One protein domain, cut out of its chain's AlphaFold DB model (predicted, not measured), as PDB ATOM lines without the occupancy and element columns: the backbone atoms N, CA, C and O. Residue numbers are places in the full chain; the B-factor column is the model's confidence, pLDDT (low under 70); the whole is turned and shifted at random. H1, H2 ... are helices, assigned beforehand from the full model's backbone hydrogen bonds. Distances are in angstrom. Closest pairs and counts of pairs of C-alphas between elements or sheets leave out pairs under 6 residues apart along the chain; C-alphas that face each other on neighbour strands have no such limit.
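Overview. This is residues 657 to 821 of the 824 residues of the protein "NAD(P)-binding protein" of Gymnopus androsaceus JB14 (UniProt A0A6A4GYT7). One long helix, H3, runs along one side of an elongated body made of shorter helices: H2, H6 and H1 meet its first half, H8 and H4 its last half. H4 and H8 pack on each other at a slant, H5 packs across H8, and H5, H7 and H9 stand apart from H3. The printed part has 165 residues with nine named helices, H1 to H9 in order along the chain, and no named strand; its class is all helix. It is compact, with a radius of gyration of the C-alphas of 17.5 A, and spans 57 by 35 by 21 A.

Arrangement. H3, residues 693 to 723, is the hub, touching five other helices. H1, residues 660 to 674, touches residues 702 to 706 of H3 alone, opposite ways at a steep tilt of 46 degrees; the closest C-alphas, of Gly 660 and Ile 706, are 5.3 A apart. H6, residues 770 to 776, touches residues 694 to 701 of H3 alone, closest at the C-alphas of Met 771 and Tyr 698, 5.9 A. H2, residues 677 to 683, only just touches H3, with 3 pairs of C-alphas within 8 A, the closest those of Leu 683 and Phe 694, 5.9 A. H8, residues 787 to 806, touches H3 the same way at a steep tilt of 43 degrees, through residues 803 to 806 and 712 to 716 alone; the closest C-alphas, of Tyr 804 and Cys 716, are 5.0 A apart. H4, residues 730 to 749, touches H3 through residues 730 to 734 and 717 to 721 alone, closest at the C-alphas of Arg 730 and His 721, 6.2 A. H4 and H8 touch with 20 pairs of C-alphas within 8 A, opposite ways at a steep tilt of 41 degrees, closest at Gln 745 and Ser 795, 5.0 A. H5, residues 757 to 767, touches residues 793 to 798 of H8 alone, about perpendicular at 75 degrees, closest at the C-alphas of Ala 767 and Trp 797, 6.2 A. H7, residues 778 to 784, only just touches H1 and H5, with 3 pairs each; its closest C-alphas to them are Leu 781 to Ala 674, 5.8 A, and Leu 778 to Arg 765, 7.0 A. H9, residues 812 to 819, only just touches H8, with 3 pairs, closest at the C-alphas of Phe 818 and Phe 802, 6.7 A. The helix packing is mostly crossed: of 10 touching pairs, 0 are at a shallow tilt. Every O i to N i+4 pair is within hydrogen-bond range in H1, H2, H3, H4, H6, H7, H8 and H9, and 6 of 7 are in H5.

Along the chain. H3 measures 45.0 A from C-alpha 693 at (65.021, 77.330, 94.005) to C-alpha 723 at (63.775, 109.908, 125.070). H8 measures 28.3 A, H4 28.0 A, H1 20.6 A and H5 15.0 A. H1 begins at C-alpha 660, (55.188, 88.950, 110.196), and H9 ends at C-alpha 819, (64.642, 112.115, 100.864).

Size, cuts and confidence. The C-alphas farthest apart, of Asp 688 and Ala 727, are 57.4 A apart, in the links before and after H3. The printed part has no cut and no long link. Its mean pLDDT is 93.4, and no printed residue is under 70.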
ATOM      1  N   THR A 657      54.148  93.585 117.358       88.88
ATOM      2  CA  THR A 657      54.869  92.301 117.482       88.88
ATOM      3  C   THR A 657      54.372  91.203 116.536       88.88
ATOM      4  O   THR A 657      55.180  90.396 116.075       88.88
ATOM      5  N   LYS A 658      53.074  91.153 116.196       85.81
ATOM      6  CA  LYS A 658      52.453  90.068 115.400       85.81
ATOM      7  C   LYS A 658      52.244  90.440 113.922       85.81
ATOM      8  O   LYS A 658      51.233  90.056 113.322       85.81
ATOM      9  N   LYS A 659      53.172  91.209 113.337       89.62
ATOM     10  CA  LYS A 659      53.109  91.684 111.938       89.62
ATOM     11  C   LYS A 659      53.575  90.661 110.895       89.62
ATOM     12  O   LYS A 659      53.048  90.666 109.790       89.62
ATOM     13  N   GLY A 660      54.500  89.754 111.217       91.75
ATOM     14  CA  GLY A 660      55.188  88.950 110.196       91.75
ATOM     15  C   GLY A 660      54.278  88.128 109.268       91.75
ATOM     16  O   GLY A 660      54.522  88.070 108.067       91.75
ATOM     17  N   GLY A 661      53.159  87.588 109.768       90.56
ATOM     18  CA  GLY A 661      52.158  86.912 108.930       90.56
ATOM     19  C   GLY A 661      51.401  87.832 107.951       90.56
ATOM     20  O   GLY A 661      51.017  87.386 106.868       90.56
ATOM     21  N   VAL A 662      51.210  89.119 108.275       90.94
ATOM     22  CA  VAL A 662      50.570  90.081 107.351       90.94
ATOM     23  C   VAL A 662      51.571  90.577 106.305       90.94
ATOM     24  O   VAL A 662      51.231  90.642 105.129       90.94
ATOM     25  N   THR A 663      52.835  90.781 106.691       94.62
ATOM     26  CA  THR A 663      53.938  91.063 105.756       94.62
ATOM     27  C   THR A 663      54.177  89.898 104.788       94.62
ATOM     28  O   THR A 663      54.303  90.115 103.588       94.62
ATOM     29  N   SER A 664      54.157  88.650 105.273       95.69
ATOM     30  CA  SER A 664      54.232  87.451 104.424       95.69
ATOM     31  C   SER A 664      53.048  87.352 103.452       95.69
ATOM     32  O   SER A 664      53.240  87.045 102.276       95.69
ATOM     33  N   SER A 665      51.831  87.686 103.900       94.00
ATOM     34  CA  SER A 665      50.648  87.753 103.026       94.00
ATOM     35  C   SER A 665      50.796  88.809 101.927       94.00
ATOM     36  O   SER A 665      50.574  88.493 100.761       94.00
ATOM     37  N   SER A 666      51.215  90.027 102.285       95.00
ATOM     38  CA  SER A 666      51.468  91.142 101.360       95.00
ATOM     39  C   SER A 666      52.502  90.786 100.292       95.00
ATOM     40  O   SER A 666      52.246  90.902  99.096       95.00
ATOM     41  N   LEU A 667      53.646  90.228 100.696       96.56
ATOM     42  CA  LEU A 667      54.670  89.801  99.742       96.56
ATOM     43  C   LEU A 667      54.185  88.609  98.888       96.56
ATOM     44  O   LEU A 667      54.453  88.552  97.689       96.56
ATOM     45  N   GLY A 668      53.349  87.721  99.437       95.00
ATOM     46  CA  GLY A 668      52.611  86.723  98.656       95.00
ATOM     47  C   GLY A 668      51.699  87.333  97.579       95.00
ATOM     48  O   GLY A 668      51.696  86.853  96.442       95.00
ATOM     49  N   VAL A 669      50.965  88.406  97.893       94.56
ATOM     50  CA  VAL A 669      50.150  89.178  96.932       94.56
ATOM     51  C   VAL A 669      51.035  89.842  95.876       94.56
ATOM     52  O   VAL A 669      50.762  89.696  94.683       94.56
ATOM     53  N   LEU A 670      52.130  90.487  96.282       95.50
ATOM     54  CA  LEU A 670      53.118  91.095  95.389       95.50
ATOM     55  C   LEU A 670      53.650  90.082  94.364       95.50
ATOM     56  O   LEU A 670      53.659  90.388  93.174       95.50
ATOM     57  N   ALA A 671      54.010  88.858  94.771       95.62
ATOM     58  CA  ALA A 671      54.403  87.792  93.839       95.62
ATOM     59  C   ALA A 671      53.273  87.398  92.868       95.62
ATOM     60  O   ALA A 671      53.520  87.176  91.681       95.62
ATOM     61  N   CYS A 672      52.028  87.331  93.351       93.81
ATOM     62  CA  CYS A 672      50.862  86.994  92.532       93.81
ATOM     63  C   CYS A 672      50.551  88.059  91.465       93.81
ATOM     64  O   CYS A 672      50.124  87.695  90.365       93.81
ATOM     65  N   LEU A 673      50.769  89.343  91.773       92.19
ATOM     66  CA  LEU A 673      50.610  90.475  90.850       92.19
ATOM     67  C   LEU A 673      51.814  90.626  89.899       92.19
ATOM     68  O   LEU A 673      51.644  90.911  88.717       92.19
ATOM     69  N   ALA A 674      53.032  90.417  90.404       93.50
ATOM     70  CA  ALA A 674      54.281  90.619  89.671       93.50
ATOM     71  C   ALA A 674      54.593  89.528  88.637       93.50
ATOM     72  O   ALA A 674      55.209  89.815  87.608       93.50
ATOM     73  N   LEU A 675      54.219  88.273  88.903       94.69
ATOM     74  CA  LEU A 675      54.457  87.143  88.004       94.69
ATOM     75  C   LEU A 675      53.261  86.935  87.066       94.69
ATOM     76  O   LEU A 675      52.109  86.931  87.499       94.69
ATOM     77  N   SER A 676      53.516  86.680  85.783       92.31
ATOM     78  CA  SER A 676      52.506  86.120  84.875       92.31
ATOM     79  C   SER A 676      52.037  84.747  85.371       92.31
ATOM     80  O   SER A 676      52.678  84.123  86.216       92.31
ATOM     81  N   THR A 677      50.904  84.254  84.869       91.00
ATOM     82  CA  THR A 677      50.349  82.972  85.332       91.00
ATOM     83  C   THR A 677      51.315  81.802  85.100       91.00
ATOM     84  O   THR A 677      51.478  80.991  86.004       91.00
ATOM     85  N   GLN A 678      52.036  81.764  83.972       92.81
ATOM     86  CA  GLN A 678      53.037  80.718  83.720       92.81
ATOM     87  C   GLN A 678      54.262  80.845  84.641       92.81
ATOM     88  O   GLN A 678      54.649  79.872  85.281       92.81
ATOM     89  N   GLU A 679      54.834  82.048  84.788       95.50
ATOM     90  CA  GLU A 679      55.955  82.268  85.718       95.50
ATOM     91  C   GLU A 679      55.566  81.916  87.164       95.50
ATOM     92  O   GLU A 679      56.374  81.348  87.889       95.50
ATOM     93  N   TYR A 680      54.331  82.199  87.589       95.12
ATOM     94  CA  TYR A 680      53.835  81.819  88.915       95.12
ATOM     95  C   TYR A 680      53.721  80.291  89.064       95.12
ATOM     96  O   TYR A 680      54.200  79.729  90.050       95.12
ATOM     97  N   VAL A 681      53.158  79.609  88.060       93.62
ATOM     98  CA  VAL A 681      53.033  78.140  88.015       93.62
ATOM     99  C   VAL A 681      54.394  77.435  88.023       93.62
ATOM    100  O   VAL A 681      54.495  76.333  88.562       93.62
ATOM    101  N   ASP A 682      55.445  78.040  87.466       95.44
ATOM    102  CA  ASP A 682      56.779  77.426  87.382       95.44
ATOM    103  C   ASP A 682      57.757  77.849  88.482       95.44
ATOM    104  O   ASP A 682      58.686  77.099  88.793       95.44
ATOM    105  N   LEU A 683      57.562  79.023  89.088       96.75
ATOM    106  CA  LEU A 683      58.444  79.542  90.133       96.75
ATOM    107  C   LEU A 683      57.884  79.364  91.547       96.75
ATOM    108  O   LEU A 683      58.687  79.140  92.453       96.75
ATOM    109  N   MET A 684      56.564  79.457  91.748       96.56
ATOM    110  CA  MET A 684      55.940  79.437  93.082       96.56
ATOM    111  C   MET A 684      55.259  78.110  93.425       96.56
ATOM    112  O   MET A 684      55.374  77.656  94.560       96.56
ATOM    113  N   ILE A 685      54.570  77.478  92.469       96.12
ATOM    114  CA  ILE A 685      53.926  76.170  92.684       96.12
ATOM    115  C   ILE A 685      54.993  75.065  92.674       96.12
ATOM    116  O   ILE A 685      55.954  75.120  91.900       96.12
ATOM    117  N   PHE A 686      54.854  74.069  93.551       95.94
ATOM    118  CA  PHE A 686      55.848  73.002  93.675       95.94
ATOM    119  C   PHE A 686      55.776  72.052  92.473       95.94
ATOM    120  O   PHE A 686      54.729  71.871  91.851       95.94
ATOM    121  N   LYS A 687      56.898  71.399  92.163       93.75
ATOM    122  CA  LYS A 687      56.960  70.299  91.190       93.75
ATOM    123  C   LYS A 687      57.370  69.035  91.947       93.75
ATOM    124  O   LYS A 687      58.293  69.095  92.758       93.75
ATOM    125  N   ASP A 688      56.660  67.928  91.748       91.25
ATOM    126  CA  ASP A 688      56.902  66.639  92.424       91.25
ATOM    127  C   ASP A 688      57.036  66.754  93.961       91.25
ATOM    128  O   ASP A 688      57.943  66.185  94.578       91.25
ATOM    129  N   GLY A 689      56.161  67.562  94.577       90.75
ATOM    130  CA  GLY A 689      56.154  67.840  96.020       90.75
ATOM    131  C   GLY A 689      57.321  68.703  96.522       90.75
ATOM    132  O   GLY A 689      57.573  68.745  97.724       90.75
ATOM    133  N   LYS A 690      58.076  69.375  95.638       94.75
ATOM    134  CA  LYS A 690      59.283  70.140  96.003       94.75
ATOM    135  C   LYS A 690      59.211  71.617  95.580       94.75
ATOM    136  O   LYS A 690      58.881  71.906  94.425       94.75
ATOM    137  N   PRO A 691      59.589  72.562  96.466       96.00
ATOM    138  CA  PRO A 691      59.667  73.978  96.128       96.00
ATOM    139  C   PRO A 691      60.814  74.266  95.159       96.00
ATOM    140  O   PRO A 691      61.926  73.749  95.317       96.00
ATOM    141  N   SER A 692      60.578  75.168  94.203       97.00
ATOM    142  CA  SER A 692      61.622  75.651  93.295       97.00
ATOM    143  C   SER A 692      62.742  76.388  94.054       97.00
ATOM    144  O   SER A 692      62.532  76.921  95.148       97.00
ATOM    145  N   LYS A 693      63.936  76.496  93.451       96.75
ATOM    146  CA  LYS A 693      65.021  77.330  94.005       96.75
ATOM    147  C   LYS A 693      64.616  78.804  94.142       96.75
ATOM    148  O   LYS A 693      65.073  79.464  95.066       96.75
ATOM    149  N   PHE A 694      63.760  79.310  93.247       97.62
ATOM    150  CA  PHE A 694      63.240  80.674  93.349       97.62
ATOM    151  C   PHE A 694      62.347  80.824  94.580       97.62
ATOM    152  O   PHE A 694      62.576  81.732  95.367       97.62
ATOM    153  N   TYR A 695      61.391  79.910  94.781       97.75
ATOM    154  CA  TYR A 695      60.487  79.931  95.931       97.75
ATOM    155  C   TYR A 695      61.265  79.896  97.254       97.75
ATOM    156  O   TYR A 695      61.002  80.704  98.136       97.75
ATOM    157  N   GLN A 696      62.268  79.016  97.377       97.12
ATOM    158  CA  GLN A 696      63.087  78.909  98.594       97.12
ATOM    159  C   GLN A 696      63.804  80.226  98.931       97.12
ATOM    160  O   GLN A 696      63.737  80.687 100.071       97.12
ATOM    161  N   SER A 697      64.444  80.867  97.948       97.94
ATOM    162  CA  SER A 697      65.088  82.166  98.164       97.94
ATOM    163  C   SER A 697      64.074  83.294  98.381       97.94
ATOM    164  O   SER A 697      64.299  84.153  99.221       97.94
ATOM    165  N   TYR A 698      62.931  83.280  97.692       98.00
ATOM    166  CA  TYR A 698      61.877  84.286  97.859       98.00
ATOM    167  C   TYR A 698      61.243  84.236  99.260       98.00
ATOM    168  O   TYR A 698      61.016  85.273  99.878       98.00
ATOM    169  N   VAL A 699      61.035  83.036  99.813       97.81
ATOM    170  CA  VAL A 699      60.637  82.844 101.216       97.81
ATOM    171  C   VAL A 699      61.695  83.397 102.176       97.81
ATOM    172  O   VAL A 699      61.333  84.028 103.168       97.81
ATOM    173  N   LYS A 700      62.988  83.230 101.875       97.81
ATOM    174  CA  LYS A 700      64.076  83.808 102.678       97.81
ATOM    175  C   LYS A 700      64.077  85.341 102.636       97.81
ATOM    176  O   LYS A 700      64.175  85.953 103.694       97.81
ATOM    177  N   ASP A 701      63.878  85.960 101.471       97.81
ATOM    178  CA  ASP A 701      63.727  87.420 101.360       97.81
ATOM    179  C   ASP A 701      62.528  87.941 102.184       97.81
ATOM    180  O   ASP A 701      62.615  88.997 102.814       97.81
ATOM    181  N   ILE A 702      61.408  87.201 102.210       97.88
ATOM    182  CA  ILE A 702      60.241  87.519 103.055       97.88
ATOM    183  C   ILE A 702      60.628  87.474 104.539       97.88
ATOM    184  O   ILE A 702      60.319  88.409 105.280       97.88
ATOM    185  N   GLN A 703      61.315  86.415 104.981       97.75
ATOM    186  CA  GLN A 703      61.790  86.290 106.364       97.75
ATOM    187  C   GLN A 703      62.742  87.435 106.738       97.75
ATOM    188  O   GLN A 703      62.590  88.026 107.808       97.75
ATOM    189  N   GLU A 704      63.667  87.802 105.848       97.44
ATOM    190  CA  GLU A 704      64.580  88.933 106.040       97.44
ATOM    191  C   GLU A 704      63.803  90.241 106.224       97.44
ATOM    192  O   GLU A 704      63.941  90.867 107.277       97.44
ATOM    193  N   LYS A 705      62.886  90.590 105.309       96.50
ATOM    194  CA  LYS A 705      62.049  91.803 105.417       96.50
ATOM    195  C   LYS A 705      61.186  91.840 106.681       96.50
ATOM    196  O   LYS A 705      61.042  92.897 107.295       96.50
ATOM    197  N   ILE A 706      60.647  90.698 107.115       96.81
ATOM    198  CA  ILE A 706      59.927  90.581 108.394       96.81
ATOM    199  C   ILE A 706      60.846  90.932 109.570       96.81
ATOM    200  O   ILE A 706      60.437  91.670 110.469       96.81
ATOM    201  N   THR A 707      62.079  90.419 109.576       97.31
ATOM    202  CA  THR A 707      63.027  90.679 110.668       97.31
ATOM    203  C   THR A 707      63.587  92.102 110.655       97.31
ATOM    204  O   THR A 707      63.664  92.714 111.719       97.31
ATOM    205  N   GLU A 708      63.888  92.667 109.483       95.88
ATOM    206  CA  GLU A 708      64.322  94.061 109.326       95.88
ATOM    207  C   GLU A 708      63.270  95.033 109.880       95.88
ATOM    208  O   GLU A 708      63.564  95.818 110.785       95.88
ATOM    209  N   ASN A 709      62.019  94.933 109.411       95.19
ATOM    210  CA  ASN A 709      60.944  95.846 109.809       95.19
ATOM    211  C   ASN A 709      60.571  95.705 111.297       95.19
ATOM    212  O   ASN A 709      60.250  96.698 111.952       95.19
ATOM    213  N   ALA A 710      60.620  94.491 111.858       96.19
ATOM    214  CA  ALA A 710      60.335  94.265 113.277       96.19
ATOM    215  C   ALA A 710      61.457  94.785 114.196       96.19
ATOM    216  O   ALA A 710      61.170  95.376 115.237       96.19
ATOM    217  N   ALA A 711      62.727  94.624 113.807       97.25
ATOM    218  CA  ALA A 711      63.857  95.196 114.539       97.25
ATOM    219  C   ALA A 711      63.874  96.736 114.459       97.25
ATOM    220  O   ALA A 711      64.165  97.402 115.455       97.25
ATOM    221  N   ALA A 712      63.509  97.307 113.305       96.56
ATOM    222  CA  ALA A 712      63.390  98.750 113.108       96.56
ATOM    223  C   ALA A 712      62.283  99.372 113.982       96.56
ATOM    224  O   ALA A 712      62.554 100.328 114.714       96.56
ATOM    225  N   GLU A 713      61.069  98.801 113.995       96.19
ATOM    226  CA  GLU A 713      59.995  99.289 114.874       96.19
ATOM    227  C   GLU A 713      60.355  99.102 116.361       96.19
ATOM    228  O   GLU A 713      60.151 100.027 117.150       96.19
ATOM    229  N   PHE A 714      60.952  97.968 116.763       96.75
ATOM    230  CA  PHE A 714      61.451  97.786 118.136       96.75
ATOM    231  C   PHE A 714      62.426  98.903 118.540       96.75
ATOM    232  O   PHE A 714      62.265  99.509 119.603       96.75
ATOM    233  N   HIS A 715      63.421  99.204 117.699       96.25
ATOM    234  CA  HIS A 715      64.409 100.240 117.991       96.25
ATOM    235  C   HIS A 715      63.795 101.645 118.033       96.25
ATOM    236  O   HIS A 715      64.153 102.418 118.922       96.25
ATOM    237  N   CYS A 716      62.830 101.959 117.164       95.75
ATOM    238  CA  CYS A 716      62.084 103.217 117.212       95.75
ATOM    239  C   CYS A 716      61.303 103.376 118.526       95.75
ATOM    240  O   CYS A 716      61.460 104.376 119.230       95.75
ATOM    241  N   LEU A 717      60.500 102.372 118.893       94.94
ATOM    242  CA  LEU A 717      59.695 102.387 120.119       94.94
ATOM    243  C   LEU A 717      60.566 102.452 121.379       94.94
ATOM    244  O   LEU A 717      60.221 103.154 122.332       94.94
ATOM    245  N   TRP A 718      61.710 101.759 121.389       95.12
ATOM    246  CA  TRP A 718      62.644 101.827 122.509       95.12
ATOM    247  C   TRP A 718      63.316 103.201 122.618       95.12
ATOM    248  O   TRP A 718      63.316 103.793 123.696       95.12
ATOM    249  N   LYS A 719      63.837 103.734 121.503       94.50
ATOM    250  CA  LYS A 719      64.449 105.072 121.415       94.50
ATOM    251  C   LYS A 719      63.502 106.142 121.954       94.50
ATOM    252  O   LYS A 719      63.916 106.952 122.779       94.50
ATOM    253  N   GLU A 720      62.238 106.119 121.536       93.81
ATOM    254  CA  GLU A 720      61.258 107.139 121.916       93.81
ATOM    255  C   GLU A 720      60.800 107.016 123.378       93.81
ATOM    256  O   GLU A 720      60.771 108.019 124.090       93.81
ATOM    257  N   HIS A 721      60.555 105.799 123.883       92.38
ATOM    258  CA  HIS A 721      60.299 105.589 125.316       92.38
ATOM    259  C   HIS A 721      61.481 106.077 126.174       92.38
ATOM    260  O   HIS A 721      61.280 106.700 127.219       92.38
ATOM    261  N   THR A 722      62.722 105.812 125.751       92.06
ATOM    262  CA  THR A 722      63.931 106.285 126.444       92.06
ATOM    263  C   THR A 722      64.073 107.807 126.376       92.06
ATOM    264  O   THR A 722      64.373 108.417 127.401       92.06
ATOM    265  N   ARG A 723      63.794 108.439 125.225       92.62
ATOM    266  CA  ARG A 723      63.775 109.908 125.070       92.62
ATOM    267  C   ARG A 723      62.761 110.565 126.008       92.62
ATOM    268  O   ARG A 723      63.059 111.593 126.607       92.62
ATOM    269  N   LEU A 724      61.589 109.952 126.157       90.56
ATOM    270  CA  LEU A 724      60.520 110.383 127.061       90.56
ATOM    271  C   LEU A 724      60.734 109.945 128.522       90.56
ATOM    272  O   LEU A 724      59.848 110.155 129.344       90.56
ATOM    273  N   GLN A 725      61.869 109.320 128.858       88.50
ATOM    274  CA  GLN A 725      62.203 108.821 130.203       88.50
ATOM    275  C   GLN A 725      61.119 107.914 130.834       88.50
ATOM    276  O   GLN A 725      61.011 107.810 132.052       88.50
ATOM    277  N   GLY A 726      60.313 107.238 130.007       83.69
ATOM    278  CA  GLY A 726      59.171 106.428 130.447       83.69
ATOM    279  C   GLY A 726      57.907 107.205 130.838       83.69
ATOM    280  O   GLY A 726      56.955 106.594 131.316       83.69
ATOM    281  N   ALA A 727      57.840 108.520 130.598       85.19
ATOM    282  CA  ALA A 727      56.638 109.328 130.842       85.19
ATOM    283  C   ALA A 727      55.436 108.937 129.952       85.19
ATOM    284  O   ALA A 727      54.297 109.256 130.285       85.19
ATOM    285  N   LYS A 728      55.679 108.232 128.835       85.75
ATOM    286  CA  LYS A 728      54.653 107.687 127.934       85.75
ATOM    287  C   LYS A 728      54.880 106.176 127.735       85.75
ATOM    288  O   LYS A 728      55.999 105.796 127.384       85.75
ATOM    289  N   PRO A 729      53.864 105.313 127.938       84.31
ATOM    290  CA  PRO A 729      53.977 103.864 127.730       84.31
ATOM    291  C   PRO A 729      54.323 103.490 126.281       84.31
ATOM    292  O   PRO A 729      53.841 104.128 125.340       84.31
ATOM    293  N   ARG A 730      55.079 102.403 126.075       86.69
ATOM    294  CA  ARG A 730      55.383 101.843 124.740       86.69
ATOM    295  C   ARG A 730      54.126 101.494 123.955       86.69
ATOM    296  O   ARG A 730      54.134 101.609 122.734       86.69
ATOM    297  N   THR A 731      53.053 101.077 124.626       82.38
ATOM    298  CA  THR A 731      51.765 100.800 123.969       82.38
ATOM    299  C   THR A 731      51.162 102.060 123.346       82.38
ATOM    300  O   THR A 731      50.753 102.027 122.190       82.38
ATOM    301  N   THR A 732      51.193 103.192 124.054       83.50
ATOM    302  CA  THR A 732      50.703 104.481 123.548       83.50
ATOM    303  C   THR A 732      51.612 105.051 122.456       83.50
ATOM    304  O   THR A 732      51.114 105.617 121.487       83.50
ATOM    305  N   ILE A 733      52.935 104.867 122.565       89.62
ATOM    306  CA  ILE A 733      53.894 105.239 121.505       89.62
ATOM    307  C   ILE A 733      53.695 104.357 120.254       89.62
ATOM    308  O   ILE A 733      53.809 104.849 119.139       89.62
ATOM    309  N   SER A 734      53.353 103.072 120.413       88.25
ATOM    310  CA  SER A 734      53.022 102.155 119.308       88.25
ATOM    311  C   SER A 734      51.768 102.592 118.547       88.25
ATOM    312  O   SER A 734      51.780 102.595 117.314       88.25
ATOM    313  N   ASP A 735      50.717 103.027 119.244       83.62
ATOM    314  CA  ASP A 735      49.499 103.537 118.602       83.62
ATOM    315  C   ASP A 735      49.708 104.904 117.929       83.62
ATOM    316  O   ASP A 735      49.236 105.112 116.811       83.62
ATOM    317  N   GLU A 736      50.484 105.798 118.549       89.25
ATOM    318  CA  GLU A 736      50.925 107.066 117.952       89.25
ATOM    319  C   GLU A 736      51.750 106.834 116.680       89.25
ATOM    320  O   GLU A 736      51.367 107.309 115.614       89.25
ATOM    321  N   LEU A 737      52.813 106.025 116.754       91.12
ATOM    322  CA  LEU A 737      53.654 105.653 115.612       91.12
ATOM    323  C   LEU A 737      52.827 105.052 114.476       91.12
ATOM    324  O   LEU A 737      52.998 105.444 113.327       91.12
ATOM    325  N   SER A 738      51.892 104.154 114.794       88.81
ATOM    326  CA  SER A 738      51.017 103.526 113.797       88.81
ATOM    327  C   SER A 738      50.044 104.520 113.150       88.81
ATOM    328  O   SER A 738      49.735 104.381 111.971       88.81
ATOM    329  N   SER A 739      49.570 105.539 113.878       86.19
ATOM    330  CA  SER A 739      48.698 106.564 113.291       86.19
ATOM    331  C   SER A 739      49.479 107.608 112.488       86.19
ATOM    332  O   SER A 739      49.018 107.993 111.419       86.19
ATOM    333  N   THR A 740      50.662 108.029 112.947       90.88
ATOM    334  CA  THR A 740      51.541 108.946 112.198       90.88
ATOM    335  C   THR A 740      52.058 108.292 110.915       90.88
ATOM    336  O   THR A 740      52.099 108.953 109.883       90.88
ATOM    337  N   LEU A 741      52.367 106.987 110.945       91.62
ATOM    338  CA  LEU A 741      52.700 106.198 109.753       91.62
ATOM    339  C   LEU A 741      51.576 106.220 108.718       91.62
ATOM    340  O   LEU A 741      51.812 106.626 107.585       91.62
ATOM    341  N   ASN A 742      50.356 105.840 109.109       86.06
ATOM    342  CA  ASN A 742      49.234 105.752 108.172       86.06
ATOM    343  C   ASN A 742      48.827 107.134 107.616       86.06
ATOM    344  O   ASN A 742      48.425 107.227 106.458       86.06
ATOM    345  N   ASN A 743      48.964 108.207 108.406       89.00
ATOM    346  CA  ASN A 743      48.731 109.578 107.940       89.00
ATOM    347  C   ASN A 743      49.797 110.009 106.914       89.00
ATOM    348  O   ASN A 743      49.450 110.407 105.804       89.00
ATOM    349  N   LEU A 744      51.085 109.860 107.251       92.06
ATOM    350  CA  LEU A 744      52.197 110.199 106.357       92.06
ATOM    351  C   LEU A 744      52.174 109.357 105.073       92.06
ATOM    352  O   LEU A 744      52.490 109.860 104.001       92.06
ATOM    353  N   GLN A 745      51.769 108.088 105.159       90.56
ATOM    354  CA  GLN A 745      51.571 107.233 103.993       90.56
ATOM    355  C   GLN A 745      50.525 107.833 103.038       90.56
ATOM    356  O   GLN A 745      50.801 107.958 101.847       90.56
ATOM    357  N   ALA A 746      49.360 108.249 103.549       86.31
ATOM    358  CA  ALA A 746      48.303 108.849 102.733       86.31
ATOM    359  C   ALA A 746      48.728 110.194 102.106       86.31
ATOM    360  O   ALA A 746      48.431 110.452 100.939       86.31
ATOM    361  N   GLU A 747      49.474 111.023 102.844       90.62
ATOM    362  CA  GLU A 747      50.082 112.250 102.308       90.62
ATOM    363  C   GLU A 747      51.056 111.928 101.160       90.62
ATOM    364  O   GLU A 747      50.945 112.500 100.073       90.62
ATOM    365  N   LEU A 748      51.951 110.950 101.347       92.00
ATOM    366  CA  LEU A 748      52.927 110.528 100.337       92.00
ATOM    367  C   LEU A 748      52.282 109.899  99.091       92.00
ATOM    368  O   LEU A 748      52.770 110.141  97.987       92.00
ATOM    369  N   GLU A 749      51.185 109.149  99.222       87.00
ATOM    370  CA  GLU A 749      50.425 108.606  98.076       87.00
ATOM    371  C   GLU A 749      49.824 109.704  97.195       87.00
ATOM    372  O   GLU A 749      49.725 109.529  95.979       87.00
ATOM    373  N   SER A 750      49.471 110.843  97.798       85.69
ATOM    374  CA  SER A 750      48.973 112.032  97.098       85.69
ATOM    375  C   SER A 750      50.074 112.964  96.564       85.69
ATOM    376  O   SER A 750      49.764 113.931  95.868       85.69
ATOM    377  N   SER A 751      51.344 112.689  96.882       89.69
ATOM    378  CA  SER A 751      52.483 113.558  96.556       89.69
ATOM    379  C   SER A 751      53.104 113.286  95.180       89.69
ATOM    380  O   SER A 751      53.013 112.191  94.623       89.69
ATOM    381  N   ASP A 752      53.819 114.285  94.663       91.75
ATOM    382  CA  ASP A 752      54.632 114.209  93.445       91.75
ATOM    383  C   ASP A 752      55.981 113.489  93.644       91.75
ATOM    384  O   ASP A 752      56.670 113.195  92.670       91.75
ATOM    385  N   LEU A 753      56.346 113.115  94.877       92.44
ATOM    386  CA  LEU A 753      57.606 112.423  95.184       92.44
ATOM    387  C   LEU A 753      57.726 111.048  94.491       92.44
ATOM    388  O   LEU A 753      58.835 110.570  94.250       92.44
ATOM    389  N   PHE A 754      56.600 110.423  94.131       94.25
ATOM    390  CA  PHE A 754      56.569 109.202  93.317       94.25
ATOM    391  C   PHE A 754      56.956 109.445  91.843       94.25
ATOM    392  O   PHE A 754      57.355 108.506  91.146       94.25
ATOM    393  N   GLU A 755      56.879 110.685  91.352       95.44
ATOM    394  CA  GLU A 755      57.268 111.046  89.983       95.44
ATOM    395  C   GLU A 755      58.776 111.267  89.824       95.44
ATOM    396  O   GLU A 755      59.284 111.172  88.704       95.44
ATOM    397  N   ASP A 756      59.520 111.469  90.922       95.75
ATOM    398  CA  ASP A 756      60.985 111.442  90.891       95.75
ATOM    399  C   ASP A 756      61.471 110.017  90.590       95.75
ATOM    400  O   ASP A 756      61.657 109.174  91.470       95.75
ATOM    401  N   VAL A 757      61.663 109.737  89.300       95.88
ATOM    402  CA  VAL A 757      62.058 108.422  88.780       95.88
ATOM    403  C   VAL A 757      63.303 107.845  89.483       95.88
ATOM    404  O   VAL A 757      63.292 106.641  89.759       95.88
ATOM    405  N   PRO A 758      64.354 108.624  89.828       96.19
ATOM    406  CA  PRO A 758      65.450 108.156  90.679       96.19
ATOM    407  C   PRO A 758      64.983 107.635  92.046       96.19
ATOM    408  O   PRO A 758      65.260 106.478  92.372       96.19
ATOM    409  N   SER A 759      64.252 108.435  92.828       95.88
ATOM    410  CA  SER A 759      63.770 108.058  94.166       95.88
ATOM    411  C   SER A 759      62.775 106.905  94.119       95.88
ATOM    412  O   SER A 759      62.924 105.948  94.880       95.88
ATOM    413  N   ARG A 760      61.821 106.919  93.178       96.56
ATOM    414  CA  ARG A 760      60.909 105.792  92.934       96.56
ATOM    415  C   ARG A 760      61.683 104.507  92.670       96.56
ATOM    416  O   ARG A 760      61.408 103.485  93.295       96.56
ATOM    417  N   ASN A 761      62.674 104.540  91.783       97.19
ATOM    418  CA  ASN A 761      63.438 103.346  91.434       97.19
ATOM    419  C   ASN A 761      64.332 102.856  92.587       97.19
ATOM    420  O   ASN A 761      64.445 101.644  92.769       97.19
ATOM    421  N   GLY A 762      64.945 103.747  93.371       96.62
ATOM    422  CA  GLY A 762      65.747 103.373  94.544       96.62
ATOM    423  C   GLY A 762      64.900 102.779  95.676       96.62
ATOM    424  O   GLY A 762      65.227 101.725  96.223       96.62
ATOM    425  N   VAL A 763      63.741 103.373  95.979       96.94
ATOM    426  CA  VAL A 763      62.756 102.809  96.922       96.94
ATOM    427  C   VAL A 763      62.247 101.449  96.450       96.94
ATOM    428  O   VAL A 763      62.365 100.473  97.188       96.94
ATOM    429  N   MET A 764      61.750 101.334  95.218       97.00
ATOM    430  CA  MET A 764      61.112 100.098  94.746       97.00
ATOM    431  C   MET A 764      62.093  98.913  94.653       97.00
ATOM    432  O   MET A 764      61.679  97.774  94.849       97.00
ATOM    433  N   ARG A 765      63.403  99.150  94.461       96.12
ATOM    434  CA  ARG A 765      64.452  98.107  94.579       96.12
ATOM    435  C   ARG A 765      64.658  97.579  96.004       96.12
ATOM    436  O   ARG A 765      65.164  96.472  96.151       96.12
ATOM    437  N   ARG A 766      64.329  98.370  97.033       94.88
ATOM    438  CA  ARG A 766      64.521  98.043  98.461       94.88
ATOM    439  C   ARG A 766      63.225  97.581  99.143       94.88
ATOM    440  O   ARG A 766      63.294  96.846 100.130       94.88
ATOM    441  N   ALA A 767      62.073  97.989  98.605       95.06
ATOM    442  CA  ALA A 767      60.737  97.575  99.030       95.06
ATOM    443  C   ALA A 767      60.329  96.204  98.460       95.06
ATOM    444  O   ALA A 767      59.770  95.376  99.177       95.06
ATOM    445  N   ILE A 768      60.633  95.935  97.184       96.69
ATOM    446  CA  ILE A 768      60.364  94.636  96.547       96.69
ATOM    447  C   ILE A 768      61.455  93.624  96.963       96.69
ATOM    448  O   ILE A 768      62.634  93.979  96.954       96.69
ATOM    449  N   PRO A 769      61.109  92.357  97.274       97.06
ATOM    450  CA  PRO A 769      62.086  91.302  97.547       97.06
ATOM    451  C   PRO A 769      63.130  91.142  96.433       97.06
ATOM    452  O   PRO A 769      62.797  91.071  95.244       97.06
ATOM    453  N   LYS A 770      64.399  91.051  96.837       96.06
ATOM    454  CA  LYS A 770      65.587  91.057  95.975       96.06
ATOM    455  C   LYS A 770      65.506  90.020  94.853       96.06
ATOM    456  O   LYS A 770      65.704  90.365  93.691       96.06
ATOM    457  N   MET A 771      65.128  88.786  95.172       95.56
ATOM    458  CA  MET A 771      64.963  87.681  94.224       95.56
ATOM    459  C   MET A 771      63.955  87.984  93.114       95.56
ATOM    460  O   MET A 771      64.154  87.568  91.975       95.56
ATOM    461  N   LEU A 772      62.875  88.711  93.416       95.75
ATOM    462  CA  LEU A 772      61.852  89.078  92.434       95.75
ATOM    463  C   LEU A 772      62.350  90.202  91.511       95.75
ATOM    464  O   LEU A 772      62.138  90.129  90.300       95.75
ATOM    465  N   VAL A 773      63.091  91.176  92.055       96.62
ATOM    466  CA  VAL A 773      63.785  92.211  91.263       96.62
ATOM    467  C   VAL A 773      64.846  91.587  90.349       96.62
ATOM    468  O   VAL A 773      64.909  91.937  89.173       96.62
ATOM    469  N   GLU A 774      65.634  90.633  90.847       96.06
ATOM    470  CA  GLU A 774      66.677  89.928  90.085       96.06
ATOM    471  C   GLU A 774      66.105  88.990  89.012       96.06
ATOM    472  O   GLU A 774      66.686  88.858  87.936       96.06
ATOM    473  N   LYS A 775      64.957  88.349  89.269       95.56
ATOM    474  CA  LYS A 775      64.346  87.385  88.339       95.56
ATOM    475  C   LYS A 775      63.540  88.032  87.209       95.56
ATOM    476  O   LYS A 775      63.474  87.449  86.128       95.56
ATOM    477  N   ILE A 776      62.898  89.176  87.463       95.75
ATOM    478  CA  ILE A 776      61.928  89.806  86.542       95.75
ATOM    479  C   ILE A 776      62.419  91.162  86.003       95.75
ATOM    480  O   ILE A 776      62.032  91.567  84.904       95.75
ATOM    481  N   GLY A 777      63.302  91.846  86.737       96.75
ATOM    482  CA  GLY A 777      63.772  93.197  86.431       96.75
ATOM    483  C   GLY A 777      62.785  94.277  86.885       96.75
ATOM    484  O   GLY A 777      61.582  94.182  86.642       96.75
ATOM    485  N   LEU A 778      63.297  95.337  87.525       96.88
ATOM    486  CA  LEU A 778      62.471  96.422  88.082       96.88
ATOM    487  C   LEU A 778      61.515  97.031  87.043       96.88
ATOM    488  O   LEU A 778      60.336  97.195  87.327       96.88
ATOM    489  N   GLU A 779      61.998  97.331  85.838       96.38
ATOM    490  CA  GLU A 779      61.184  97.957  84.788       96.38
ATOM    491  C   GLU A 779      59.974  97.091  84.395       96.38
ATOM    492  O   GLU A 779      58.865  97.596  84.236       96.38
ATOM    493  N   THR A 780      60.160  95.771  84.303       96.44
ATOM    494  CA  THR A 780      59.081  94.809  84.045       96.44
ATOM    495  C   THR A 780      58.081  94.770  85.201       96.44
ATOM    496  O   THR A 780      56.877  94.701  84.965       96.44
ATOM    497  N   LEU A 781      58.554  94.846  86.450       96.19
ATOM    498  CA  LEU A 781      57.697  94.879  87.639       96.19
ATOM    499  C   LEU A 781      56.829  96.147  87.665       96.19
ATOM    500  O   LEU A 781      55.613  96.042  87.811       96.19
ATOM    501  N   LEU A 782      57.416  97.324  87.420       95.88
ATOM    502  CA  LEU A 782      56.687  98.601  87.350       95.88
ATOM    503  C   LEU A 782      55.739  98.700  86.132       95.88
ATOM    504  O   LEU A 782      54.846  99.542  86.123       95.88
ATOM    505  N   LYS A 783      55.880  97.831  85.119       95.19
ATOM    506  CA  LYS A 783      54.907  97.683  84.015       95.19
ATOM    507  C   LYS A 783      53.775  96.690  84.309       95.19
ATOM    508  O   LYS A 783      52.756  96.730  83.627       95.19
ATOM    509  N   ARG A 784      53.955  95.774  85.271       92.44
ATOM    510  CA  ARG A 784      52.972  94.729  85.628       92.44
ATOM    511  C   ARG A 784      52.114  95.100  86.839       92.44
ATOM    512  O   ARG A 784      50.943  94.735  86.884       92.44
ATOM    513  N   LEU A 785      52.682  95.801  87.821       92.25
ATOM    514  CA  LEU A 785      51.965  96.225  89.024       92.25
ATOM    515  C   LEU A 785      51.015  97.400  88.713       92.25
ATOM    516  O   LEU A 785      51.446  98.354  88.067       92.25
ATOM    517  N   PRO A 786      49.760  97.402  89.200       89.75
ATOM    518  CA  PRO A 786      48.875  98.564  89.089       89.75
ATOM    519  C   PRO A 786      49.488  99.803  89.749       89.75
ATOM    520  O   PRO A 786      50.030  99.702  90.848       89.75
ATOM    521  N   GLU A 787      49.379 100.977  89.123       91.44
ATOM    522  CA  GLU A 787      50.043 102.202  89.600       91.44
ATOM    523  C   GLU A 787      49.663 102.566  91.045       91.44
ATOM    524  O   GLU A 787      50.539 102.867  91.849       91.44
ATOM    525  N   ALA A 788      48.388 102.431  91.421       87.50
ATOM    526  CA  ALA A 788      47.935 102.646  92.798       87.50
ATOM    527  C   ALA A 788      48.651 101.728  93.815       87.50
ATOM    528  O   ALA A 788      49.008 102.173  94.901       87.50
ATOM    529  N   TYR A 789      48.936 100.473  93.445       90.81
ATOM    530  CA  TYR A 789      49.711  99.545  94.278       90.81
ATOM    531  C   TYR A 789      51.198  99.935  94.326       90.81
ATOM    532  O   TYR A 789      51.853  99.755  95.348       90.81
ATOM    533  N   GLN A 790      51.741 100.509  93.244       94.44
ATOM    534  CA  GLN A 790      53.107 101.045  93.239       94.44
ATOM    535  C   GLN A 790      53.241 102.279  94.141       94.44
ATOM    536  O   GLN A 790      54.206 102.355  94.899       94.44
ATOM    537  N   ARG A 791      52.273 103.208  94.096       93.75
ATOM    538  CA  ARG A 791      52.213 104.374  94.994       93.75
ATOM    539  C   ARG A 791      52.121 103.929  96.453       93.75
ATOM    540  O   ARG A 791      52.942 104.374  97.244       93.75
ATOM    541  N   ALA A 792      51.228 102.988  96.768       91.94
ATOM    542  CA  ALA A 792      51.065 102.437  98.116       91.94
ATOM    543  C   ALA A 792      52.309 101.686  98.641       91.94
ATOM    544  O   ALA A 792      52.641 101.767  99.821       91.94
ATOM    545  N   LEU A 793      53.037 100.964  97.777       95.25
ATOM    546  CA  LEU A 793      54.272 100.267  98.170       95.25
ATOM    547  C   LEU A 793      55.442 101.245  98.365       95.25
ATOM    548  O   LEU A 793      56.301 101.033  99.220       95.25
ATOM    549  N   PHE A 794      55.479 102.319  97.576       96.81
ATOM    550  CA  PHE A 794      56.445 103.401  97.733       96.81
ATOM    551  C   PHE A 794      56.190 104.188  99.026       96.81
ATOM    552  O   PHE A 794      57.112 104.373  99.821       96.81
ATOM    553  N   SER A 795      54.947 104.608  99.267       95.31
ATOM    554  CA  SER A 795      54.548 105.396 100.435       95.31
ATOM    555  C   SER A 795      54.734 104.629 101.745       95.31
ATOM    556  O   SER A 795      55.338 105.178 102.667       95.31
ATOM    557  N   SER A 796      54.301 103.362 101.831       94.25
ATOM    558  CA  SER A 796      54.444 102.553 103.051       94.25
ATOM    559  C   SER A 796      55.919 102.318 103.387       94.25
ATOM    560  O   SER A 796      56.316 102.402 104.553       94.25
ATOM    561  N   TRP A 797      56.770 102.103 102.375       96.19
ATOM    562  CA  TRP A 797      58.215 101.963 102.565       96.19
ATOM    563  C   TRP A 797      58.861 103.275 103.026       96.19
ATOM    564  O   TRP A 797      59.600 103.279 104.011       96.19
ATOM    565  N   VAL A 798      58.560 104.399 102.365       96.56
ATOM    566  CA  VAL A 798      59.112 105.721 102.711       96.56
ATOM    567  C   VAL A 798      58.675 106.146 104.116       96.56
ATOM    568  O   VAL A 798      59.530 106.534 104.911       96.56
ATOM    569  N   ALA A 799      57.389 106.017 104.461       95.38
ATOM    570  CA  ALA A 799      56.864 106.377 105.778       95.38
ATOM    571  C   ALA A 799      57.473 105.513 106.900       95.38
ATOM    572  O   ALA A 799      57.979 106.058 107.886       95.38
ATOM    573  N   SER A 800      57.489 104.182 106.733       94.75
ATOM    574  CA  SER A 800      58.074 103.248 107.711       94.75
ATOM    575  C   SER A 800      59.562 103.501 107.934       94.75
ATOM    576  O   SER A 800      59.997 103.705 109.068       94.75
ATOM    577  N   HIS A 801      60.355 103.568 106.866       95.12
ATOM    578  CA  HIS A 801      61.806 103.699 106.979       95.12
ATOM    579  C   HIS A 801      62.233 105.103 107.441       95.12
ATOM    580  O   HIS A 801      63.269 105.236 108.099       95.12
ATOM    581  N   PHE A 802      61.424 106.137 107.186       95.81
ATOM    582  CA  PHE A 802      61.606 107.463 107.774       95.81
ATOM    583  C   PHE A 802      61.336 107.453 109.286       95.81
ATOM    584  O   PHE A 802      62.239 107.735 110.083       95.81
ATOM    585  N   LEU A 803      60.117 107.095 109.701       95.38
ATOM    586  CA  LEU A 803      59.700 107.218 111.099       95.38
ATOM    587  C   LEU A 803      60.410 106.213 112.015       95.38
ATOM    588  O   LEU A 803      60.672 106.555 113.163       95.38
ATOM    589  N   TYR A 804      60.835 105.041 111.526       95.25
ATOM    590  CA  TYR A 804      61.674 104.136 112.323       95.25
ATOM    591  C   TYR A 804      63.117 104.639 112.513       95.25
ATOM    592  O   TYR A 804      63.729 104.364 113.548       95.25
ATOM    593  N   LYS A 805      63.673 105.404 111.560       93.44
ATOM    594  CA  LYS A 805      65.025 105.993 111.656       93.44
ATOM    595  C   LYS A 805      65.034 107.218 112.581       93.44
ATOM    596  O   LYS A 805      65.865 107.319 113.494       93.44
ATOM    597  N   TYR A 806      64.097 108.141 112.379       92.06
ATOM    598  CA  TYR A 806      64.085 109.434 113.070       92.06
ATOM    599  C   TYR A 806      63.191 109.444 114.321       92.06
ATOM    600  O   TYR A 806      63.663 109.865 115.380       92.06
ATOM    601  N   GLY A 807      61.993 108.857 114.267       89.62
ATOM    602  CA  GLY A 807      61.021 108.769 115.367       89.62
ATOM    603  C   GLY A 807      59.690 109.452 115.032       89.62
ATOM    604  O   GLY A 807      59.574 110.129 114.016       89.62
ATOM    605  N   VAL A 808      58.683 109.324 115.905       86.25
ATOM    606  CA  VAL A 808      57.343 109.929 115.689       86.25
ATOM    607  C   VAL A 808      57.343 111.462 115.684       86.25
ATOM    608  O   VAL A 808      56.437 112.070 115.130       86.25
ATOM    609  N   ASN A 809      58.369 112.074 116.283       85.31
ATOM    610  CA  ASN A 809      58.584 113.521 116.362       85.31
ATOM    611  C   ASN A 809      59.622 114.020 115.325       85.31
ATOM    612  O   ASN A 809      60.301 115.018 115.561       85.31
ATOM    613  N   ALA A 810      59.810 113.298 114.214       89.25
ATOM    614  CA  ALA A 810      60.753 113.676 113.162       89.25
ATOM    615  C   ALA A 810      60.307 114.942 112.409       89.25
ATOM    616  O   ALA A 810      59.125 115.130 112.126       89.25
ATOM    617  N   SER A 811      61.259 115.810 112.068       91.81
ATOM    618  CA  SER A 811      60.989 117.092 111.415       91.81
ATOM    619  C   SER A 811      60.964 117.003 109.884       91.81
ATOM    620  O   SER A 811      61.460 116.051 109.278       91.81
ATOM    621  N   SER A 812      60.477 118.057 109.226       90.12
ATOM    622  CA  SER A 812      60.624 118.231 107.773       90.12
ATOM    623  C   SER A 812      62.093 118.322 107.323       90.12
ATOM    624  O   SER A 812      62.412 117.953 106.194       90.12
ATOM    625  N   VAL A 813      63.005 118.746 108.207       92.94
ATOM    626  CA  VAL A 813      64.457 118.754 107.953       92.94
ATOM    627  C   VAL A 813      65.017 117.330 107.987       92.94
ATOM    628  O   VAL A 813      65.784 116.951 107.100       92.94
ATOM    629  N   ASP A 814      64.581 116.503 108.942       94.81
ATOM    630  CA  ASP A 814      64.894 115.069 108.961       94.81
ATOM    631  C   ASP A 814      64.374 114.375 107.696       94.81
ATOM    632  O   ASP A 814      65.094 113.578 107.088       94.81
ATOM    633  N   PHE A 815      63.154 114.714 107.257       93.75
ATOM    634  CA  PHE A 815      62.581 114.181 106.021       93.75
ATOM    635  C   PHE A 815      63.381 114.614 104.789       93.75
ATOM    636  O   PHE A 815      63.681 113.780 103.945       93.75
ATOM    637  N   PHE A 816      63.821 115.874 104.702       91.94
ATOM    638  CA  PHE A 816      64.710 116.331 103.627       91.94
ATOM    639  C   PHE A 816      66.045 115.565 103.604       91.94
ATOM    640  O   PHE A 816      66.527 115.179 102.536       91.94
ATOM    641  N   HIS A 817      66.638 115.288 104.769       92.75
ATOM    642  CA  HIS A 817      67.840 114.455 104.850       92.75
ATOM    643  C   HIS A 817      67.579 112.997 104.444       92.75
ATOM    644  O   HIS A 817      68.434 112.397 103.797       92.75
ATOM    645  N   PHE A 818      66.409 112.442 104.767       94.75
ATOM    646  CA  PHE A 818      65.989 111.105 104.341       94.75
ATOM    647  C   PHE A 818      65.704 111.025 102.833       94.75
ATOM    648  O   PHE A 818      66.171 110.100 102.170       94.75
ATOM    649  N   ALA A 819      65.012 112.022 102.275       92.50
ATOM    650  CA  ALA A 819      64.642 112.115 100.864       92.50
ATOM    651  C   ALA A 819      65.867 112.013  99.937       92.50
ATOM    652  O   ALA A 819      65.840 111.326  98.918       92.50
ATOM    653  N   ARG A 820      66.993 112.615 100.340       89.62
ATOM    654  CA  ARG A 820      68.273 112.569  99.610       89.62
ATOM    655  C   ARG A 820      68.933 111.182  99.542       89.62
ATOM    656  O   ARG A 820      69.867 111.008  98.759       89.62
ATOM    657  N   ASP A 821      68.469 110.214 100.332       92.06
ATOM    658  CA  ASP A 821      68.899 108.809 100.290       92.06
ATOM    659  C   ASP A 821      67.899 107.901  99.531       92.06
ATOM    660  O   ASP A 821      68.137 106.695  99.388       92.06
TER     661      ASP A 821